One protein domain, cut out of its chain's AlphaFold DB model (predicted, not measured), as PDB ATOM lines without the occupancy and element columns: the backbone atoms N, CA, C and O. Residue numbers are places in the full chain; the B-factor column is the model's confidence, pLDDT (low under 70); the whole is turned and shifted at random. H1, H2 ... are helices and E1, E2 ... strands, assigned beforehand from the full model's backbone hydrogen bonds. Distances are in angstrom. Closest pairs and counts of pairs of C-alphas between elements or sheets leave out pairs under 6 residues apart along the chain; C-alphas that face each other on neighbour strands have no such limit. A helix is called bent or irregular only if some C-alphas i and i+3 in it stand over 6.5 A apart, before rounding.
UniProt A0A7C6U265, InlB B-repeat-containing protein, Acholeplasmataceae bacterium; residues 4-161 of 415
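AT A GLANCE: This is residues 4 to 161 of the 415 residues of the protein "InlB B-repeat-containing protein" of Acholeplasmataceae bacterium (UniProt A0A7C6U265). Helices crossed over one another make a compact body round H6, which lies nearest the middle; H3 packs on H6, H5 crosses it at about a right angle, and H1 stands beside H3. The short helices H7, H8 and H9 gather toward one end, with H9 side by side with H5, while residues 4 to 12 stick out as a free arm. The printed part has 158 residues with one named strand and nine named helices, in the order E1, H1 to H9, and its class is mostly helix. It is compact, with a radius of gyration of the C-alphas of 15.7 A, and spans 41 by 40 by 28 A.

HOW THE PARTS SIT: E1, residues 4 to 6, pairs with no named strand, and it is apart from H1, residues 14 to 33. H1 is a hub, touching four other helices. With residues 24 to 27 it only just touches H2, residues 43 to 46, with 3 pairs of C-alphas within 8 A; the closest are those of Tyr 27 and Phe 43, 6.6 A apart. With residues 26 to 30 H1 touches H3, residues 51 to 62, at a steep tilt of 51 degrees, the same way; the closest C-alphas are those of Ile 30 and Tyr 61, 6.8 A apart. H4, residues 79 to 85, only just touches H1, with 3 pairs within 8 A, about perpendicular at 81 degrees; the closest C-alphas are those of Leu 26 and Phe 79, 6.4 A apart. H4 and H5, residues 90 to 106, form a helical hairpin, but only just touch, with 3 pairs within 8 A; the C-alphas of Tyr 84 and Val 90, the closest, are 5.8 A apart. H5 is a hub too, also touching four helices. H6, residues 121 to 133, touches H3 with 29 pairs within 8 A, at a steep tilt of 46 degrees, opposite ways; the closest C-alphas, of Gly 59 and Trp 122, are 4.2 A apart. H6 touches H5 about perpendicular, at 83 degrees, with the C-alphas of Phe 100 and Asp 127 closest at 6.3 A. H7, residues 137 to 141, touches no helix; it is close but not clearly touching to H8, residues 147 to 150, where the C-alphas of Gln 141 and Lys 150 are closest at 4.7 A. H8 only just touches H5, with 3 pairs within 8 A; the closest C-alphas, of Ile 106 and Ile 149, are 6.4 A apart. H9, residues 153 to 160, touches H5 at a shallow tilt of 26 degrees, opposite ways, with the C-alphas of Phe 99 and Tyr 158 closest at 6.2 A. In H1, H4, H6, H7 and H9 every O i to N i+4 pair is within hydrogen-bond range, against 6 of 8 in H3 and 12 of 13 in H5; H2 and H8 are too short for such a pair.

IN THESE COORDINATES: E1 begins at C-alpha 4, at (316.085, 378.356, 341.114). H1 runs 28.8 A from C-alpha 14, at (303.014, 366.863, 336.581). H3 measures 13.3 A and is irregular, with C-alphas 57 and 60 7.7 A apart. H5 measures 24.8 A and H6 18.2 A. H9 measures 10.4 A and ends at C-alpha 160, at (294.425, 362.412, 338.993).

THE WHOLE: The C-alphas farthest apart, of Lys 4 and Leu 112, are 52.4 A apart. Without the free residues 4 to 12 the body spans 41 by 34 by 24 A. The long links are H3 to H4, residues 63 to 78, and H5 to H6, residues 107 to 120. The printed part has no cut; its mean pLDDT is 89.6, and no printed residue is under 70.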
ATOM      1  N   LYS A   4     317.208 377.730 340.415       88.56
ATOM      2  CA  LYS A   4     316.085 378.356 341.114       88.56
ATOM      3  C   LYS A   4     315.014 378.729 340.096       88.56
ATOM      4  O   LYS A   4     315.327 379.361 339.091       88.56
ATOM      5  N   TYR A   5     313.762 378.381 340.364       87.38
ATOM      6  CA  TYR A   5     312.639 378.735 339.498       87.38
ATOM      7  C   TYR A   5     311.868 379.928 340.066       87.38
ATOM      8  O   TYR A   5     311.406 379.897 341.202       87.38
ATOM      9  N   GLU A   6     311.706 380.969 339.256       91.12
ATOM     10  CA  GLU A   6     310.820 382.105 339.511       91.12
ATOM     11  C   GLU A   6     309.595 381.950 338.604       91.12
ATOM     12  O   GLU A   6     309.614 382.270 337.412       91.12
ATOM     13  N   LEU A   7     308.526 381.385 339.169       85.12
ATOM     14  CA  LEU A   7     307.353 380.933 338.414       85.12
ATOM     15  C   LEU A   7     306.465 382.076 337.907       85.12
ATOM     16  O   LEU A   7     305.590 381.837 337.076       85.12
ATOM     17  N   ASN A   8     306.667 383.310 338.382       87.75
ATOM     18  CA  ASN A   8     305.909 384.498 337.971       87.75
ATOM     19  C   ASN A   8     304.385 384.264 337.966       87.75
ATOM     20  O   ASN A   8     303.696 384.524 336.975       87.75
ATOM     21  N   GLY A   9     303.871 383.722 339.075       80.50
ATOM     22  CA  GLY A   9     302.453 383.400 339.264       80.50
ATOM     23  C   GLY A   9     302.023 382.018 338.761       80.50
ATOM     24  O   GLY A   9     300.843 381.701 338.852       80.50
ATOM     25  N   GLY A  10     302.942 381.214 338.220       82.00
ATOM     26  CA  GLY A  10     302.686 379.816 337.885       82.00
ATOM     27  C   GLY A  10     302.912 378.837 339.042       82.00
ATOM     28  O   GLY A  10     303.427 379.200 340.097       82.00
ATOM     29  N   VAL A  11     302.551 377.580 338.804       81.19
ATOM     30  CA  VAL A  11     302.698 376.412 339.680       81.19
ATOM     31  C   VAL A  11     303.215 375.229 338.863       81.19
ATOM     32  O   VAL A  11     302.991 375.169 337.657       81.19
ATOM     33  N   PHE A  12     303.900 374.272 339.481       77.81
ATOM     34  CA  PHE A  12     304.240 373.021 338.798       77.81
ATOM     35  C   PHE A  12     303.041 372.067 338.785       77.81
ATOM     36  O   PHE A  12     302.362 371.923 339.801       77.81
ATOM     37  N   ASN A  13     302.789 371.416 337.645       75.56
ATOM     38  CA  ASN A  13     301.741 370.405 337.495       75.56
ATOM     39  C   ASN A  13     302.261 369.214 336.664       75.56
ATOM     40  O   ASN A  13     302.391 369.341 335.444       75.56
ATOM     41  N   PRO A  14     302.500 368.042 337.281       73.75
ATOM     42  CA  PRO A  14     303.014 366.863 336.581       73.75
ATOM     43  C   PRO A  14     302.125 366.378 335.425       73.75
ATOM     44  O   PRO A  14     302.631 365.901 334.409       73.75
ATOM     45  N   LYS A  15     300.799 366.551 335.529       82.44
ATOM     46  CA  LYS A  15     299.852 366.221 334.451       82.44
ATOM     47  C   LYS A  15     300.134 367.024 333.187       82.44
ATOM     48  O   LYS A  15     299.960 366.529 332.075       82.44
ATOM     49  N   ASN A  16     300.564 368.271 333.358       78.69
ATOM     50  CA  ASN A  16     300.848 369.169 332.253       78.69
ATOM     51  C   ASN A  16     302.129 368.792 331.520       78.69
ATOM     52  O   ASN A  16     302.156 368.853 330.297       78.69
ATOM     53  N   ASP A  17     303.165 368.359 332.237       78.69
ATOM     54  CA  ASP A  17     304.384 367.862 331.596       78.69
ATOM     55  C   ASP A  17     304.068 366.657 330.698       78.69
ATOM     56  O   ASP A  17     304.531 366.586 329.557       78.69
ATOM     57  N   ILE A  18     303.212 365.749 331.179       85.88
ATOM     58  CA  ILE A  18     302.712 364.613 330.397       85.88
ATOM     59  C   ILE A  18     301.890 365.108 329.197       85.88
ATOM     60  O   ILE A  18     302.157 364.699 328.069       85.88
ATOM     61  N   LYS A  19     300.939 366.031 329.412       90.00
ATOM     62  CA  LYS A  19     300.101 366.637 328.361       90.00
ATOM     63  C   LYS A  19     300.935 367.249 327.240       90.00
ATOM     64  O   LYS A  19     300.696 366.967 326.068       90.00
ATOM     65  N   VAL A  20     301.891 368.110 327.595       85.31
ATOM     66  CA  VAL A  20     302.721 368.837 326.632       85.31
ATOM     67  C   VAL A  20     303.553 367.850 325.828       85.31
ATOM     68  O   VAL A  20     303.518 367.921 324.606       85.31
ATOM     69  N   LYS A  21     304.234 366.896 326.478       86.69
ATOM     70  CA  LYS A  21     305.047 365.892 325.774       86.69
ATOM     71  C   LYS A  21     304.202 365.010 324.856       86.69
ATOM     72  O   LYS A  21     304.566 364.821 323.700       86.69
ATOM     73  N   PHE A  22     303.060 364.521 325.341       94.12
ATOM     74  CA  PHE A  22     302.156 363.679 324.559       94.12
ATOM     75  C   PHE A  22     301.655 364.398 323.306       94.12
ATOM     76  O   PHE A  22     301.770 363.878 322.197       94.12
ATOM     77  N   TYR A  23     301.151 365.624 323.460       95.31
ATOM     78  CA  TYR A  23     300.688 366.387 322.310       95.31
ATOM     79  C   TYR A  23     301.814 366.892 321.419       95.31
ATOM     80  O   TYR A  23     301.571 367.093 320.233       95.31
ATOM     81  N   GLN A  24     303.015 367.112 321.950       92.31
ATOM     82  CA  GLN A  24     304.178 367.480 321.149       92.31
ATOM     83  C   GLN A  24     304.544 366.348 320.198       92.31
ATOM     84  O   GLN A  24     304.655 366.578 318.995       92.31
ATOM     85  N   ASP A  25     304.661 365.128 320.725       94.75
ATOM     86  CA  ASP A  25     304.910 363.950 319.900       94.75
ATOM     87  C   ASP A  25     303.770 363.735 318.893       94.75
ATOM     88  O   ASP A  25     304.054 363.483 317.727       94.75
ATOM     89  N   LEU A  26     302.499 363.911 319.286       97.25
ATOM     90  CA  LEU A  26     301.359 363.814 318.360       97.25
ATOM     91  C   LEU A  26     301.435 364.859 317.240       97.25
ATOM     92  O   LEU A  26     301.249 364.539 316.069       97.25
ATOM     93  N   TYR A  27     301.706 366.114 317.593       94.19
ATOM     94  CA  TYR A  27     301.759 367.231 316.655       94.19
ATOM     95  C   TYR A  27     302.872 367.053 315.617       94.19
ATOM     96  O   TYR A  27     302.642 367.255 314.422       94.19
ATOM     97  N   TYR A  28     304.072 366.663 316.057       92.56
ATOM     98  CA  TYR A  28     305.193 366.425 315.149       92.56
ATOM     99  C   TYR A  28     304.997 365.157 314.330       92.56
ATOM    100  O   TYR A  28     305.155 365.220 313.116       92.56
ATOM    101  N   PHE A  29     304.528 364.067 314.945       95.25
ATOM    102  CA  PHE A  29     304.162 362.850 314.224       95.25
ATOM    103  C   PHE A  29     303.212 363.155 313.061       95.25
ATOM    104  O   PHE A  29     303.448 362.723 311.934       95.25
ATOM    105  N   ILE A  30     302.168 363.955 313.303       94.75
ATOM    106  CA  ILE A  30     301.212 364.325 312.259       94.75
ATOM    107  C   ILE A  30     301.879 365.152 311.156       94.75
ATOM    108  O   ILE A  30     301.704 364.848 309.981       94.75
ATOM    109  N   ASN A  31     302.628 366.196 311.503       88.69
ATOM    110  CA  ASN A  31     303.209 367.085 310.495       88.69
ATOM    111  C   ASN A  31     304.329 366.431 309.673       88.69
ATOM    112  O   ASN A  31     304.498 366.788 308.508       88.69
ATOM    113  N   GLU A  32     305.063 365.484 310.259       90.81
ATOM    114  CA  GLU A  32     306.132 364.738 309.591       90.81
ATOM    115  C   GLU A  32     305.582 363.657 308.652       90.81
ATOM    116  O   GLU A  32     306.100 363.488 307.551       90.81
ATOM    117  N   ASN A  33     304.509 362.962 309.048       90.38
ATOM    118  CA  ASN A  33     303.973 361.824 308.288       90.38
ATOM    119  C   ASN A  33     302.793 362.197 307.375       90.38
ATOM    120  O   ASN A  33     302.530 361.518 306.383       90.38
ATOM    121  N   TYR A  34     302.092 363.298 307.663       84.31
ATOM    122  CA  TYR A  34     300.864 363.700 306.975       84.31
ATOM    123  C   TYR A  34     300.911 365.168 306.566       84.31
ATOM    124  O   TYR A  34     300.270 366.018 307.184       84.31
ATOM    125  N   ASN A  35     301.685 365.435 305.508       73.69
ATOM    126  CA  ASN A  35     301.832 366.699 304.773       73.69
ATOM    127  C   ASN A  35     301.121 367.908 305.408       73.69
ATOM    128  O   ASN A  35     300.015 368.267 304.998       73.69
ATOM    129  N   GLN A  36     301.766 368.530 306.400       70.25
ATOM    130  CA  GLN A  36     301.324 369.811 306.956       70.25
ATOM    131  C   GLN A  36     299.868 369.826 307.463       70.25
ATOM    132  O   GLN A  36     299.232 370.879 307.496       70.25
ATOM    133  N   ALA A  37     299.325 368.686 307.900       75.44
ATOM    134  CA  ALA A  37     297.932 368.591 308.340       75.44
ATOM    135  C   ALA A  37     297.579 369.536 309.504       75.44
ATOM    136  O   ALA A  37     296.402 369.841 309.691       75.44
ATOM    137  N   LEU A  38     298.580 370.012 310.256       82.06
ATOM    138  CA  LEU A  38     298.434 371.023 311.304       82.06
ATOM    139  C   LEU A  38     299.219 372.313 311.007       82.06
ATOM    140  O   LEU A  38     299.425 373.101 311.920       82.06
ATOM    141  N   ALA A  39     299.674 372.565 309.775       75.25
ATOM    142  CA  ALA A  39     300.571 373.693 309.481       75.25
ATOM    143  C   ALA A  39     299.960 375.082 309.721       75.25
ATOM    144  O   ALA A  39     300.696 376.045 309.916       75.25
ATOM    145  N   GLU A  40     298.633 375.187 309.742       76.62
ATOM    146  CA  GLU A  40     297.924 376.429 310.067       76.62
ATOM    147  C   GLU A  40     297.728 376.636 311.580       76.62
ATOM    148  O   GLU A  40     297.245 377.684 311.999       76.62
ATOM    149  N   ILE A  41     298.090 375.653 312.412       74.12
ATOM    150  CA  ILE A  41     297.896 375.682 313.863       74.12
ATOM    151  C   ILE A  41     299.262 375.583 314.527       74.12
ATOM    152  O   ILE A  41     299.899 374.540 314.478       74.12
ATOM    153  N   GLU A  42     299.711 376.629 315.220       79.31
ATOM    154  CA  GLU A  42     300.924 376.490 316.029       79.31
ATOM    155  C   GLU A  42     300.724 375.422 317.118       79.31
ATOM    156  O   GLU A  42     299.685 375.389 317.779       79.31
ATOM    157  N   PHE A  43     301.752 374.609 317.384       81.50
ATOM    158  CA  PHE A  43     301.739 373.586 318.443       81.50
ATOM    159  C   PHE A  43     301.142 374.096 319.763       81.50
ATOM    160  O   PHE A  43     300.329 373.447 320.417       81.50
ATOM    161  N   ILE A  44     301.520 375.315 320.136       71.88
ATOM    162  CA  ILE A  44     301.107 375.925 321.389       71.88
ATOM    163  C   ILE A  44     299.600 376.222 321.453       71.88
ATOM    164  O   ILE A  44     299.012 376.218 322.533       71.88
ATOM    165  N   GLU A  45     298.970 376.466 320.305       73.31
ATOM    166  CA  GLU A  45     297.519 376.572 320.193       73.31
ATOM    167  C   GLU A  45     296.879 375.197 320.233       73.31
ATOM    168  O   GLU A  45     295.915 375.014 320.971       73.31
ATOM    169  N   PHE A  46     297.444 374.240 319.490       83.00
ATOM    170  CA  PHE A  46     296.944 372.874 319.399       83.00
ATOM    171  C   PHE A  46     296.713 372.251 320.786       83.00
ATOM    172  O   PHE A  46     295.627 371.745 321.053       83.00
ATOM    173  N   ILE A  47     297.669 372.382 321.712       85.75
ATOM    174  CA  ILE A  47     297.559 371.794 323.063       85.75
ATOM    175  C   ILE A  47     296.548 372.491 323.995       85.75
ATOM    176  O   ILE A  47     296.250 371.974 325.078       85.75
ATOM    177  N   HIS A  48     296.050 373.669 323.607       79.44
ATOM    178  CA  HIS A  48     295.035 374.447 324.333       79.44
ATOM    179  C   HIS A  48     293.673 374.433 323.636       79.44
ATOM    180  O   HIS A  48     292.741 375.088 324.103       79.44
ATOM    181  N   LEU A  49     293.543 373.724 322.515       78.38
ATOM    182  CA  LEU A  49     292.260 373.554 321.857       78.38
ATOM    183  C   LEU A  49     291.292 372.774 322.751       78.38
ATOM    184  O   LEU A  49     291.678 371.908 323.537       78.38
ATOM    185  N   GLU A  50     290.007 373.069 322.581       80.44
ATOM    186  CA  GLU A  50     288.944 372.262 323.165       80.44
ATOM    187  C   GLU A  50     289.042 370.803 322.675       80.44
ATOM    188  O   GLU A  50     289.400 370.586 321.512       80.44
ATOM    189  N   PRO A  51     288.692 369.796 323.502       87.00
ATOM    190  CA  PRO A  51     288.835 368.380 323.163       87.00
ATOM    191  C   PRO A  51     288.279 368.000 321.790       87.00
ATOM    192  O   PRO A  51     288.933 367.290 321.028       87.00
ATOM    193  N   TYR A  52     287.113 368.541 321.427       78.94
ATOM    194  CA  TYR A  52     286.495 368.283 320.126       78.94
ATOM    195  C   TYR A  52     287.319 368.834 318.949       78.94
ATOM    196  O   TYR A  52     287.355 368.212 317.888       78.94
ATOM    197  N   LEU A  53     288.002 369.973 319.120       77.62
ATOM    198  CA  LEU A  53     288.876 370.558 318.100       77.62
ATOM    199  C   LEU A  53     290.164 369.749 317.958       77.62
ATOM    200  O   LEU A  53     290.617 369.534 316.837       77.62
ATOM    201  N   ILE A  54     290.722 369.245 319.062       86.00
ATOM    202  CA  ILE A  54     291.852 368.304 319.008       86.00
ATOM    203  C   ILE A  54     291.437 367.052 318.224       86.00
ATOM    204  O   ILE A  54     292.111 366.676 317.264       86.00
ATOM    205  N   GLY A  55     290.275 366.476 318.547       85.25
ATOM    206  CA  GLY A  55     289.673 365.377 317.789       85.25
ATOM    207  C   GLY A  55     289.493 365.702 316.304       85.25
ATOM    208  O   GLY A  55     289.874 364.910 315.446       85.25
ATOM    209  N   LYS A  56     288.969 366.888 315.973       78.69
ATOM    210  CA  LYS A  56     288.777 367.352 314.589       78.69
ATOM    211  C   LYS A  56     290.085 367.361 313.795       78.69
ATOM    212  O   LYS A  56     290.112 366.878 312.666       78.69
ATOM    213  N   TYR A  57     291.149 367.936 314.354       82.19
ATOM    214  CA  TYR A  57     292.391 368.154 313.611       82.19
ATOM    215  C   TYR A  57     293.313 366.932 313.593       82.19
ATOM    216  O   TYR A  57     293.983 366.687 312.593       82.19
ATOM    217  N   ALA A  58     293.329 366.147 314.671       90.81
ATOM    218  CA  ALA A  58     294.292 365.064 314.860       90.81
ATOM    219  C   ALA A  58     293.659 363.665 314.963       90.81
ATOM    220  O   ALA A  58     294.359 362.663 314.831       90.81
ATOM    221  N   GLY A  59     292.337 363.565 315.134       89.06
ATOM    222  CA  GLY A  59     291.658 362.307 315.460       89.06
ATOM    223  C   GLY A  59     291.789 361.226 314.395       89.06
ATOM    224  O   GLY A  59     291.845 360.058 314.745       89.06
ATOM    225  N   LYS A  60     291.915 361.570 313.109       85.94
ATOM    226  CA  LYS A  60     292.126 360.574 312.038       85.94
ATOM    227  C   LYS A  60     293.522 359.935 312.021       85.94
ATOM    228  O   LYS A  60     293.699 358.925 311.355       85.94
ATOM    229  N   TYR A  61     294.489 360.521 312.725       94.44
ATOM    230  CA  TYR A  61     295.881 360.058 312.772       94.44
ATOM    231  C   TYR A  61     296.239 359.405 314.112       94.44
ATOM    232  O   TYR A  61     297.366 358.954 314.308       94.44
ATOM    233  N   PHE A  62     295.299 359.403 315.060       97.69
ATOM    234  CA  PHE A  62     295.572 359.027 316.439       97.69
ATOM    235  C   PHE A  62     295.800 357.522 316.602       97.69
ATOM    236  O   PHE A  62     296.840 357.118 317.112       97.69
ATOM    237  N   LEU A  63     294.875 356.683 316.139       97.62
ATOM    238  CA  LEU A  63     294.994 355.227 316.187       97.62
ATOM    239  C   LEU A  63     294.378 354.570 314.953       97.62
ATOM    240  O   LEU A  63     293.538 355.150 314.260       97.62
ATOM    241  N   GLU A  64     294.784 353.333 314.707       94.69
ATOM    242  CA  GLU A  64     294.193 352.496 313.680       94.69
ATOM    243  C   GLU A  64     292.868 351.925 314.193       94.69
ATOM    244  O   GLU A  64     292.830 351.226 315.210       94.69
ATOM    245  N   GLN A  65     291.772 352.211 313.488       90.56
ATOM    246  CA  GLN A  65     290.443 351.755 313.891       90.56
ATOM    247  C   GLN A  65     290.273 350.259 313.613       90.56
ATOM    248  O   GLN A  65     289.964 349.841 312.497       90.56
ATOM    249  N   LYS A  66     290.474 349.454 314.655       91.06
ATOM    250  CA  LYS A  66     290.348 347.997 314.650       91.06
ATOM    251  C   LYS A  66     289.653 347.563 315.945       91.06
ATOM    252  O   LYS A  66     290.341 347.274 316.927       91.06
ATOM    253  N   PRO A  67     288.309 347.522 315.972       90.62
ATOM    254  CA  PRO A  67     287.583 347.068 317.149       90.62
ATOM    255  C   PRO A  67     288.022 345.662 317.586       90.62
ATOM    256  O   PRO A  67     288.198 344.773 316.751       90.62
ATOM    257  N   GLY A  68     288.206 345.465 318.886       92.19
ATOM    258  CA  GLY A  68     288.671 344.233 319.515       92.19
ATOM    259  C   GLY A  68     290.178 343.992 319.419       92.19
ATOM    260  O   GLY A  68     290.649 342.989 319.958       92.19
ATOM    261  N   SER A  69     290.930 344.877 318.753       94.94
ATOM    262  CA  SER A  69     292.392 344.781 318.691       94.94
ATOM    263  C   SER A  69     293.054 345.165 320.011       94.94
ATOM    264  O   SER A  69     292.418 345.646 320.954       94.94
ATOM    265  N   LYS A  70     294.362 344.929 320.088       96.50
ATOM    266  CA  LYS A  70     295.191 345.296 321.238       96.50
ATOM    267  C   LYS A  70     296.210 346.368 320.878       96.50
ATOM    268  O   LYS A  70     296.531 346.584 319.712       96.50
ATOM    269  N   LEU A  71     296.776 347.000 321.906       97.00
ATOM    270  CA  LEU A  71     297.795 348.038 321.744       97.00
ATOM    271  C   LEU A  71     298.994 347.545 320.915       97.00
ATOM    272  O   LEU A  71     299.484 348.263 320.051       97.00
ATOM    273  N   GLU A  72     299.438 346.309 321.141       96.88
ATOM    274  CA  GLU A  72     300.568 345.701 320.434       96.88
ATOM    275  C   GLU A  72     300.343 345.465 318.928       96.88
ATOM    276  O   GLU A  72     301.317 345.321 318.175       96.88
ATOM    277  N   GLU A  73     299.079 345.458 318.495       97.25
ATOM    278  CA  GLU A  73     298.633 345.205 317.119       97.25
ATOM    279  C   GLU A  73     298.456 346.493 316.297       97.25
ATOM    280  O   GLU A  73     298.207 346.418 315.092       97.25
ATOM    281  N   GLN A  74     298.583 347.666 316.924       97.69
ATOM    282  CA  GLN A  74     298.426 348.965 316.265       97.69
ATOM    283  C   GLN A  74     299.588 349.254 315.297       97.69
ATOM    284  O   GLN A  74     300.759 349.096 315.660       97.69
ATOM    285  N   SER A  75     299.263 349.700 314.075       96.69
ATOM    286  CA  SER A  75     300.257 350.100 313.066       96.69
ATOM    287  C   SER A  75     301.043 351.352 313.477       96.69
ATOM    288  O   SER A  75     300.473 352.297 314.022       96.69
ATOM    289  N   GLU A  76     302.341 351.390 313.147       96.62
ATOM    290  CA  GLU A  76     303.201 352.581 313.287       96.62
ATOM    291  C   GLU A  76     302.770 353.746 312.398       96.62
ATOM    292  O   GLU A  76     303.149 354.883 312.667       96.62
ATOM    293  N   ASP A  77     301.924 353.482 311.400       96.06
ATOM    294  CA  ASP A  77     301.298 354.534 310.607       96.06
ATOM    295  C   ASP A  77     300.397 355.427 311.470       96.06
ATOM    296  O   ASP A  77     300.140 356.555 311.095       96.06
ATOM    297  N   TYR A  78     299.935 354.982 312.642       97.75
ATOM    298  CA  TYR A  78     299.112 355.792 313.540       97.75
ATOM    299  C   TYR A  78     299.845 356.104 314.842       97.75
ATOM    300  O   TYR A  78     300.656 355.318 315.330       97.75
ATOM    301  N   PHE A  79     299.519 357.246 315.452       98.50
ATOM    302  CA  PHE A  79     300.271 357.785 316.584       98.50
ATOM    303  C   PHE A  79     300.392 356.817 317.772       98.50
ATOM    304  O   PHE A  79     301.467 356.695 318.358       98.50
ATOM    305  N   ILE A  80     299.315 356.109 318.127       98.44
ATOM    306  CA  ILE A  80     299.322 355.127 319.219       98.44
ATOM    307  C   ILE A  80     300.263 353.952 318.919       98.44
ATOM    308  O   ILE A  80     301.028 353.551 319.801       98.44
ATOM    309  N   GLY A  81     300.263 353.433 317.687       98.06
ATOM    310  CA  GLY A  81     301.185 352.370 317.284       98.06
ATOM    311  C   GLY A  81     302.630 352.863 317.220       98.06
ATOM    312  O   GLY A  81     303.513 352.220 317.789       98.06
ATOM    313  N   TYR A  82     302.866 354.055 316.657       98.12
ATOM    314  CA  TYR A  82     304.172 354.725 316.678       98.12
ATOM    315  C   TYR A  82     304.712 354.859 318.107       98.12
ATOM    316  O   TYR A  82     305.856 354.489 318.379       98.12
ATOM    317  N   CYS A  83     303.880 355.333 319.040       97.56
ATOM    318  CA  CYS A  83     304.253 355.476 320.443       97.56
ATOM    319  C   CYS A  83     304.628 354.134 321.072       97.56
ATOM    320  O   CYS A  83     305.684 354.021 321.692       97.56
ATOM    321  N   TYR A  84     303.800 353.105 320.876       96.81
ATOM    322  CA  TYR A  84     304.057 351.778 321.428       96.81
ATOM    323  C   TYR A  84     305.382 351.187 320.926       96.81
ATOM    324  O   TYR A  84     306.191 350.716 321.726       96.81
ATOM    325  N   LYS A  85     305.639 351.254 319.616       96.69
ATOM    326  CA  LYS A  85     306.824 350.648 318.988       96.69
ATOM    327  C   LYS A  85     308.116 351.405 319.291       96.69
ATOM    328  O   LYS A  85     309.175 350.792 319.375       96.69
ATOM    329  N   ASN A  86     308.020 352.709 319.551       93.75
ATOM    330  CA  ASN A  86     309.151 353.560 319.930       93.75
ATOM    331  C   ASN A  86     309.271 353.778 321.451       93.75
ATOM    332  O   ASN A  86     310.031 354.641 321.888       93.75
ATOM    333  N   ASN A  87     308.531 353.014 322.267       90.88
ATOM    334  CA  ASN A  87     308.520 353.115 323.731       90.88
ATOM    335  C   ASN A  87     308.243 354.542 324.261       90.88
ATOM    336  O   ASN A  87     308.799 354.972 325.272       90.88
ATOM    337  N   LYS A  88     307.373 355.289 323.575       90.31
ATOM    338  CA  LYS A  88     306.898 356.616 323.986       90.31
ATOM    339  C   LYS A  88     305.524 356.499 324.639       90.31
ATOM    340  O   LYS A  88     304.658 355.788 324.140       90.31
ATOM    341  N   HIS A  89     305.305 357.208 325.749       92.81
ATOM    342  CA  HIS A  89     303.996 357.346 326.420       92.81
ATOM    343  C   HIS A  89     303.271 356.033 326.768       92.81
ATOM    344  O   HIS A  89     302.065 356.041 326.998       92.81
ATOM    345  N   VAL A  90     303.967 354.893 326.825       92.31
ATOM    346  CA  VAL A  90     303.330 353.565 326.906       92.31
ATOM    347  C   VAL A  90     302.461 353.415 328.158       92.31
ATOM    348  O   VAL A  90     301.352 352.890 328.074       92.31
ATOM    349  N   ASN A  91     302.922 353.896 329.316       90.62
ATOM    350  CA  ASN A  91     302.146 353.801 330.555       90.62
ATOM    351  C   ASN A  91     300.947 354.756 330.560       90.62
ATOM    352  O   ASN A  91     299.883 354.386 331.053       90.62
ATOM    353  N   LEU A  92     301.081 355.938 329.947       93.88
ATOM    354  CA  LEU A  92     299.945 356.827 329.707       93.88
ATOM    355  C   LEU A  92     298.905 356.150 328.815       93.88
ATOM    356  O   LEU A  92     297.736 356.118 329.176       93.88
ATOM    357  N   ILE A  93     299.307 355.557 327.690       96.69
ATOM    358  CA  ILE A  93     298.373 354.878 326.780       96.69
ATOM    359  C   ILE A  93     297.655 353.726 327.500       96.69
ATOM    360  O   ILE A  93     296.438 353.589 327.388       96.69
ATOM    361  N   LYS A  94     298.377 352.945 328.314       95.56
ATOM    362  CA  LYS A  94     297.782 351.889 329.152       95.56
ATOM    363  C   LYS A  94     296.784 352.417 330.185       95.56
ATOM    364  O   LYS A  94     295.853 351.691 330.512       95.56
ATOM    365  N   LEU A  95     296.958 353.641 330.687       95.69
ATOM    366  CA  LEU A  95     295.988 354.311 331.559       95.69
ATOM    367  C   LEU A  95     294.776 354.840 330.771       95.69
ATOM    368  O   LEU A  95     293.646 354.752 331.249       95.69
ATOM    369  N   LEU A  96     294.999 355.367 329.563       97.31
ATOM    370  CA  LEU A  96     293.955 355.958 328.720       97.31
ATOM    371  C   LEU A  96     292.930 354.928 328.227       97.31
ATOM    372  O   LEU A  96     291.750 355.253 328.153       97.31
ATOM    373  N   ILE A  97     293.345 353.690 327.945       97.94
ATOM    374  CA  ILE A  97     292.446 352.610 327.493       97.94
ATOM    375  C   ILE A  97     291.306 352.336 328.502       97.94
ATOM    376  O   ILE A  97     290.135 352.444 328.127       97.94
ATOM    377  N   PRO A  98     291.575 352.003 329.782       97.56
ATOM    378  CA  PRO A  98     290.514 351.802 330.763       97.56
ATOM    379  C   PRO A  98     289.812 353.109 331.153       97.56
ATOM    380  O   PRO A  98     288.621 353.070 331.459       97.56
ATOM    381  N   PHE A  99     290.487 354.264 331.111       97.62
ATOM    382  CA  PHE A  99     289.827 355.561 331.294       97.62
ATOM    383  C   PHE A  99     288.731 355.785 330.239       97.62
ATOM    384  O   PHE A  99     287.590 356.056 330.605       97.62
ATOM    385  N   PHE A 100     289.049 355.597 328.955       98.19
ATOM    386  CA  PHE A 100     288.107 355.717 327.842       98.19
ATOM    387  C   PHE A 100     286.915 354.776 328.007       98.19
ATOM    388  O   PHE A 100     285.766 355.208 327.953       98.19
ATOM    389  N   LYS A 101     287.181 353.496 328.291       97.44
ATOM    390  CA  LYS A 101     286.129 352.501 328.512       97.44
ATOM    391  C   LYS A 101     285.148 352.942 329.602       97.44
ATOM    392  O   LYS A 101     283.931 352.901 329.408       97.44
ATOM    393  N   ASN A 102     285.679 353.361 330.754       97.56
ATOM    394  CA  ASN A 102     284.865 353.806 331.884       97.56
ATOM    395  C   ASN A 102     284.109 355.095 331.562       97.56
ATOM    396  O   ASN A 102     282.932 355.190 331.899       97.56
ATOM    397  N   TRP A 103     284.749 356.050 330.880       96.69
ATOM    398  CA  TRP A 103     284.105 357.277 330.422       96.69
ATOM    399  C   TRP A 103     282.870 356.959 329.579       96.69
ATOM    400  O   TRP A 103     281.756 357.326 329.941       96.69
ATOM    401  N   ARG A 104     283.043 356.185 328.508       94.88
ATOM    402  CA  ARG A 104     281.978 355.861 327.548       94.88
ATOM    403  C   ARG A 104     280.858 355.023 328.168       94.88
ATOM    404  O   ARG A 104     279.683 355.250 327.892       94.88
ATOM    405  N   THR A 105     281.207 354.094 329.061       94.75
ATOM    406  CA  THR A 105     280.225 353.268 329.783       94.75
ATOM    407  C   THR A 105     279.376 354.108 330.739       94.75
ATOM    408  O   THR A 105     278.153 353.968 330.769       94.75
ATOM    409  N   ILE A 106     280.012 354.995 331.512       94.69
ATOM    410  CA  ILE A 106     279.316 355.895 332.440       94.69
ATOM    411  C   ILE A 106     278.471 356.898 331.654       94.69
ATOM    412  O   ILE A 106     277.338 357.165 332.026       94.69
ATOM    413  N   GLU A 107     278.960 357.411 330.530       92.00
ATOM    414  CA  GLU A 107     278.208 358.320 329.663       92.00
ATOM    415  C   GLU A 107     277.016 357.643 328.947       92.00
ATOM    416  O   GLU A 107     276.168 358.336 328.391       92.00
ATOM    417  N   HIS A 108     276.874 356.315 329.051       90.06
ATOM    418  CA  HIS A 108     275.825 355.517 328.402       90.06
ATOM    419  C   HIS A 108     275.835 355.644 326.875       90.06
ATOM    420  O   HIS A 108     274.791 355.736 326.224       90.06
ATOM    421  N   CYS A 109     277.036 355.651 326.303       81.69
ATOM    422  CA  CYS A 109     277.239 355.646 324.865       81.69
ATOM    423  C   CYS A 109     276.736 354.324 324.264       81.69
ATOM    424  O   CYS A 109     277.078 353.245 324.749       81.69
ATOM    425  N   ASN A 110     275.898 354.410 323.228       81.06
ATOM    426  CA  ASN A 110     275.138 353.273 322.685       81.06
ATOM    427  C   ASN A 110     275.627 352.819 321.300       81.06
ATOM    428  O   ASN A 110     275.023 351.941 320.682       81.06
ATOM    429  N   GLU A 111     276.687 353.434 320.782       77.38
ATOM    430  CA  GLU A 111     277.302 353.057 319.518       77.38
ATOM    431  C   GLU A 111     277.915 351.650 319.612       77.38
ATOM    432  O   GLU A 111     278.336 351.183 320.675       77.38
ATOM    433  N   LEU A 112     277.982 350.944 318.481       78.50
ATOM    434  CA  LEU A 112     278.619 349.631 318.434       78.50
ATOM    435  C   LEU A 112     280.099 349.759 318.833       78.50
ATOM    436  O   LEU A 112     280.827 350.546 318.231       78.50
ATOM    437  N   ASN A 113     280.537 348.966 319.815       87.56
ATOM    438  CA  ASN A 113     281.886 349.024 320.397       87.56
ATOM    439  C   ASN A 113     282.231 350.397 321.015       87.56
ATOM    440  O   ASN A 113     283.387 350.808 321.003       87.56
ATOM    441  N   ALA A 114     281.241 351.131 321.543       86.69
ATOM    442  CA  ALA A 114     281.444 352.474 322.094       86.69
ATOM    443  C   ALA A 114     282.477 352.555 323.232       86.69
ATOM    444  O   ALA A 114     283.036 353.630 323.444       86.69
ATOM    445  N   ASP A 115     282.698 351.460 323.962       93.75
ATOM    446  CA  ASP A 115     283.607 351.354 325.104       93.75
ATOM    447  C   ASP A 115     284.977 350.743 324.740       93.75
ATOM    448  O   ASP A 115     285.842 350.576 325.604       93.75
ATOM    449  N   ASP A 116     285.195 350.447 323.458       96.38
ATOM    450  CA  ASP A 116     286.451 349.945 322.916       96.38
ATOM    451  C   ASP A 116     287.320 351.095 322.396       96.38
ATOM    452  O   ASP A 116     286.984 351.786 321.429       96.38
ATOM    453  N   PHE A 117     288.479 351.280 323.031       97.62
ATOM    454  CA  PHE A 117     289.433 352.338 322.700       97.62
ATOM    455  C   PHE A 117     289.866 352.311 321.229       97.62
ATOM    456  O   PHE A 117     290.073 353.364 320.632       97.62
ATOM    457  N   PHE A 118     289.968 351.128 320.619       96.75
ATOM    458  CA  PHE A 118     290.432 350.979 319.239       96.75
ATOM    459  C   PHE A 118     289.296 351.017 318.211       96.75
ATOM    460  O   PHE A 118     289.554 350.898 317.013       96.75
ATOM    461  N   ALA A 119     288.044 351.204 318.640       89.31
ATOM    462  CA  ALA A 119     286.908 351.263 317.727       89.31
ATOM    463  C   ALA A 119     286.743 352.630 317.050       89.31
ATOM    464  O   ALA A 119     286.323 352.692 315.897       89.31
ATOM    465  N   SER A 120     287.092 353.727 317.732       90.06
ATOM    466  CA  SER A 120     286.951 355.084 317.192       90.06
ATOM    467  C   SER A 120     288.137 355.968 317.554       90.06
ATOM    468  O   SER A 120     288.258 356.470 318.668       90.06
ATOM    469  N   SER A 121     288.985 356.225 316.559       91.88
ATOM    470  CA  SER A 121     290.178 357.064 316.714       91.88
ATOM    471  C   SER A 121     289.853 358.504 317.121       91.88
ATOM    472  O   SER A 121     290.565 359.111 317.922       91.88
ATOM    473  N   TRP A 122     288.743 359.046 316.613       89.81
ATOM    474  CA  TRP A 122     288.277 360.372 317.005       89.81
ATOM    475  C   TRP A 122     287.818 360.391 318.466       89.81
ATOM    476  O   TRP A 122     288.284 361.241 319.221       89.81
ATOM    477  N   ALA A 123     286.970 359.443 318.883       89.19
ATOM    478  CA  ALA A 123     286.457 359.403 320.253       89.19
ATOM    479  C   ALA A 123     287.592 359.183 321.263       89.19
ATOM    480  O   ALA A 123     287.685 359.904 322.253       89.19
ATOM    481  N   ALA A 124     288.504 358.256 320.962       96.62
ATOM    482  CA  ALA A 124     289.665 357.975 321.796       96.62
ATOM    483  C   ALA A 124     290.540 359.220 322.013       96.62
ATOM    484  O   ALA A 124     290.953 359.491 323.144       96.62
ATOM    485  N   LEU A 125     290.785 360.020 320.965       97.62
ATOM    486  CA  LEU A 125     291.542 361.265 321.103       97.62
ATOM    487  C   LEU A 125     290.751 362.350 321.847       97.62
ATOM    488  O   LEU A 125     291.332 363.065 322.661       97.62
ATOM    489  N   VAL A 126     289.448 362.485 321.589       93.94
ATOM    490  CA  VAL A 126     288.598 363.467 322.281       93.94
ATOM    491  C   VAL A 126     288.579 363.193 323.778       93.94
ATOM    492  O   VAL A 126     288.834 364.105 324.561       93.94
ATOM    493  N   ASP A 127     288.362 361.951 324.196       96.25
ATOM    494  CA  ASP A 127     288.333 361.613 325.618       96.25
ATOM    495  C   ASP A 127     289.735 361.687 326.237       96.25
ATOM    496  O   ASP A 127     289.885 362.202 327.344       96.25
ATOM    497  N   THR A 128     290.793 361.328 325.498       97.25
ATOM    498  CA  THR A 128     292.182 361.627 325.910       97.25
ATOM    499  C   THR A 128     292.383 363.129 326.145       97.25
ATOM    500  O   THR A 128     293.020 363.546 327.114       97.25
ATOM    501  N   ALA A 129     291.790 363.979 325.309       95.94
ATOM    502  CA  ALA A 129     291.836 365.416 325.511       95.94
ATOM    503  C   ALA A 129     291.002 365.885 326.706       95.94
ATOM    504  O   ALA A 129     291.427 366.806 327.407       95.94
ATOM    505  N   LYS A 130     289.875 365.229 327.010       94.50
ATOM    506  CA  LYS A 130     289.122 365.456 328.253       94.50
ATOM    507  C   LYS A 130     289.935 365.059 329.487       94.50
ATOM    508  O   LYS A 130     289.949 365.827 330.448       94.50
ATOM    509  N   TYR A 131     290.676 363.942 329.441       95.00
ATOM    510  CA  TYR A 131     291.620 363.553 330.497       95.00
ATOM    511  C   TYR A 131     292.577 364.705 330.810       95.00
ATOM    512  O   TYR A 131     292.738 365.045 331.977       95.00
ATOM    513  N   PHE A 132     293.138 365.371 329.796       92.69
ATOM    514  CA  PHE A 132     294.046 366.508 329.985       92.69
ATOM    515  C   PHE A 132     293.376 367.853 330.294       92.69
ATOM    516  O   PHE A 132     294.047 368.741 330.816       92.69
ATOM    517  N   LYS A 133     292.101 368.040 329.941       90.19
ATOM    518  CA  LYS A 133     291.393 369.322 330.088       90.19
ATOM    519  C   LYS A 133     291.060 369.647 331.539       90.19
ATOM    520  O   LYS A 133     291.208 370.793 331.950       90.19
ATOM    521  N   PHE A 134     290.543 368.669 332.279       88.75
ATOM    522  CA  PHE A 134     290.048 368.898 333.631       88.75
ATOM    523  C   PHE A 134     291.180 368.711 334.644       88.75
ATOM    524  O   PHE A 134     291.708 367.609 334.831       88.75
ATOM    525  N   GLU A 135     291.571 369.812 335.278       81.81
ATOM    526  CA  GLU A 135     292.653 369.872 336.264       81.81
ATOM    527  C   GLU A 135     292.114 369.830 337.698       81.81
ATOM    528  O   GLU A 135     292.812 369.380 338.604       81.81
ATOM    529  N   THR A 136     290.857 370.243 337.909       84.69
ATOM    530  CA  THR A 136     290.178 370.190 339.211       84.69
ATOM    531  C   THR A 136     288.806 369.516 339.123       84.69
ATOM    532  O   THR A 136     288.141 369.539 338.083       84.69
ATOM    533  N   LYS A 137     288.348 368.947 340.247       85.75
ATOM    534  CA  LYS A 137     287.012 368.339 340.349       85.75
ATOM    535  C   LYS A 137     285.913 369.373 340.089       85.75
ATOM    536  O   LYS A 137     284.937 369.076 339.411       85.75
ATOM    537  N   GLU A 138     286.119 370.605 340.548       87.31
ATOM    538  CA  GLU A 138     285.215 371.734 340.314       87.31
ATOM    539  C   GLU A 138     285.083 372.074 338.818       87.31
ATOM    540  O   GLU A 138     283.973 372.274 338.328       87.31
ATOM    541  N   GLN A 139     286.190 372.085 338.061       87.88
ATOM    542  CA  GLN A 139     286.144 372.307 336.611       87.88
ATOM    543  C   GLN A 139     285.323 371.227 335.895       87.88
ATOM    544  O   GLN A 139     284.541 371.548 335.001       87.88
ATOM    545  N   LEU A 140     285.479 369.958 336.292       91.12
ATOM    546  CA  LEU A 140     284.682 368.855 335.750       91.12
ATOM    547  C   LEU A 140     283.196 369.010 336.118       91.12
ATOM    548  O   LEU A 140     282.332 368.888 335.251       91.12
ATOM    549  N   GLN A 141     282.890 369.344 337.373       91.44
ATOM    550  CA  GLN A 141     281.520 369.528 337.871       91.44
ATOM    551  C   GLN A 141     280.780 370.700 337.213       91.44
ATOM    552  O   GLN A 141     279.573 370.615 336.990       91.44
ATOM    553  N   ASN A 142     281.494 371.762 336.841       85.75
ATOM    554  CA  ASN A 142     280.929 372.936 336.169       85.75
ATOM    555  C   ASN A 142     280.935 372.827 334.630       85.75
ATOM    556  O   ASN A 142     280.543 373.765 333.934       85.75
ATOM    557  N   SER A 143     281.385 371.699 334.077       86.00
ATOM    558  CA  SER A 143     281.491 371.484 332.630       86.00
ATOM    559  C   SER A 143     280.146 371.164 331.958       86.00
ATOM    560  O   SER A 143     279.112 371.014 332.613       86.00
ATOM    561  N   LYS A 144     280.164 371.016 330.626       85.62
ATOM    562  CA  LYS A 144     279.019 370.563 329.814       85.62
ATOM    563  C   LYS A 144     278.900 369.033 329.700       85.62
ATOM    564  O   LYS A 144     277.978 368.577 329.039       85.62
ATOM    565  N   GLU A 145     279.795 368.261 330.323       90.75
ATOM    566  CA  GLU A 145     279.787 366.790 330.228       90.75
ATOM    567  C   GLU A 145     278.510 366.181 330.840       90.75
ATOM    568  O   GLU A 145     277.729 366.868 331.500       90.75
ATOM    569  N   ALA A 146     278.266 364.886 330.654       87.75
ATOM    570  CA  ALA A 146     277.068 364.253 331.200       87.75
ATOM    571  C   ALA A 146     277.040 364.287 332.752       87.75
ATOM    572  O   ALA A 146     278.085 364.107 333.385       87.75
ATOM    573  N   PRO A 147     275.882 364.492 333.418       90.25
ATOM    574  CA  PRO A 147     275.800 364.583 334.885       90.25
ATOM    575  C   PRO A 147     276.454 363.418 335.640       90.25
ATOM    576  O   PRO A 147     277.037 363.611 336.705       90.25
ATOM    577  N   GLN A 148     276.385 362.214 335.082       92.12
ATOM    578  CA  GLN A 148     276.980 361.014 335.654       92.12
ATOM    579  C   GLN A 148     278.510 360.976 335.533       92.12
ATOM    580  O   GLN A 148     279.177 360.426 336.404       92.12
ATOM    581  N   ILE A 149     279.080 361.645 334.528       95.88
ATOM    582  CA  ILE A 149     280.524 361.879 334.425       95.88
ATOM    583  C   ILE A 149     280.970 362.913 335.459       95.88
ATOM    584  O   ILE A 149     281.924 362.674 336.196       95.88
ATOM    585  N   LYS A 150     280.241 364.033 335.567       94.44
ATOM    586  CA  LYS A 150     280.558 365.132 336.500       94.44
ATOM    587  C   LYS A 150     280.678 364.678 337.956       94.44
ATOM    588  O   LYS A 150     281.423 365.274 338.730       94.44
ATOM    589  N   ASN A 151     279.922 363.643 338.319       91.50
ATOM    590  CA  ASN A 151     279.818 363.123 339.679       91.50
ATOM    591  C   ASN A 151     280.540 361.779 339.883       91.50
ATOM    592  O   ASN A 151     280.384 361.170 340.938       91.50
ATOM    593  N   SER A 152     281.314 361.300 338.903       95.25
ATOM    594  CA  SER A 152     282.008 360.015 339.010       95.25
ATOM    595  C   SER A 152     283.362 360.152 339.704       95.25
ATOM    596  O   SER A 152     284.308 360.725 339.157       95.25
ATOM    597  N   ASP A 153     283.482 359.559 340.894       93.12
ATOM    598  CA  ASP A 153     284.759 359.475 341.609       93.12
ATOM    599  C   ASP A 153     285.779 358.600 340.868       93.12
ATOM    600  O   ASP A 153     286.961 358.928 340.861       93.12
ATOM    601  N   LEU A 154     285.327 357.554 340.164       94.06
ATOM    602  CA  LEU A 154     286.194 356.700 339.348       94.06
ATOM    603  C   LEU A 154     286.854 357.493 338.213       94.06
ATOM    604  O   LEU A 154     288.056 357.383 337.985       94.06
ATOM    605  N   ILE A 155     286.080 358.318 337.500       95.12
ATOM    606  CA  ILE A 155     286.625 359.179 336.439       95.12
ATOM    607  C   ILE A 155     287.637 360.163 337.023       95.12
ATOM    608  O   ILE A 155     288.704 360.374 336.442       95.12
ATOM    609  N   TRP A 156     287.332 360.725 338.192       92.94
ATOM    610  CA  TRP A 156     288.237 361.635 338.880       92.94
ATOM    611  C   TRP A 156     289.544 360.957 339.332       92.94
ATOM    612  O   TRP A 156     290.622 361.538 339.196       92.94
ATOM    613  N   GLU A 157     289.484 359.710 339.799       89.50
ATOM    614  CA  GLU A 157     290.662 358.914 340.164       89.50
ATOM    615  C   GLU A 157     291.590 358.697 338.960       89.50
ATOM    616  O   GLU A 157     292.787 358.989 339.034       89.50
ATOM    617  N   TYR A 158     291.042 358.301 337.805       90.81
ATOM    618  CA  TYR A 158     291.831 358.216 336.573       90.81
ATOM    619  C   TYR A 158     292.458 359.567 336.216       90.81
ATOM    620  O   TYR A 158     293.656 359.630 335.958       90.81
ATOM    621  N   MET A 159     291.685 360.658 336.249       88.69
ATOM    622  CA  MET A 159     292.161 362.004 335.898       88.69
ATOM    623  C   MET A 159     293.271 362.542 336.803       88.69
ATOM    624  O   MET A 159     293.997 363.443 336.378       88.69
ATOM    625  N   THR A 160     293.389 362.028 338.024       85.31
ATOM    626  CA  THR A 160     294.425 362.412 338.993       85.31
ATOM    627  C   THR A 160     295.592 361.424 339.047       85.31
ATOM    628  O   THR A 160     296.579 361.677 339.736       85.31
ATOM    629  N   THR A 161     295.522 360.330 338.282       84.50
ATOM    630  CA  THR A 161     296.609 359.361 338.130       84.50
ATOM    631  C   THR A 161     297.566 359.808 337.027       84.50
ATOM    632  O   THR A 161     297.158 359.999 335.880       84.50
TER     633      THR A 161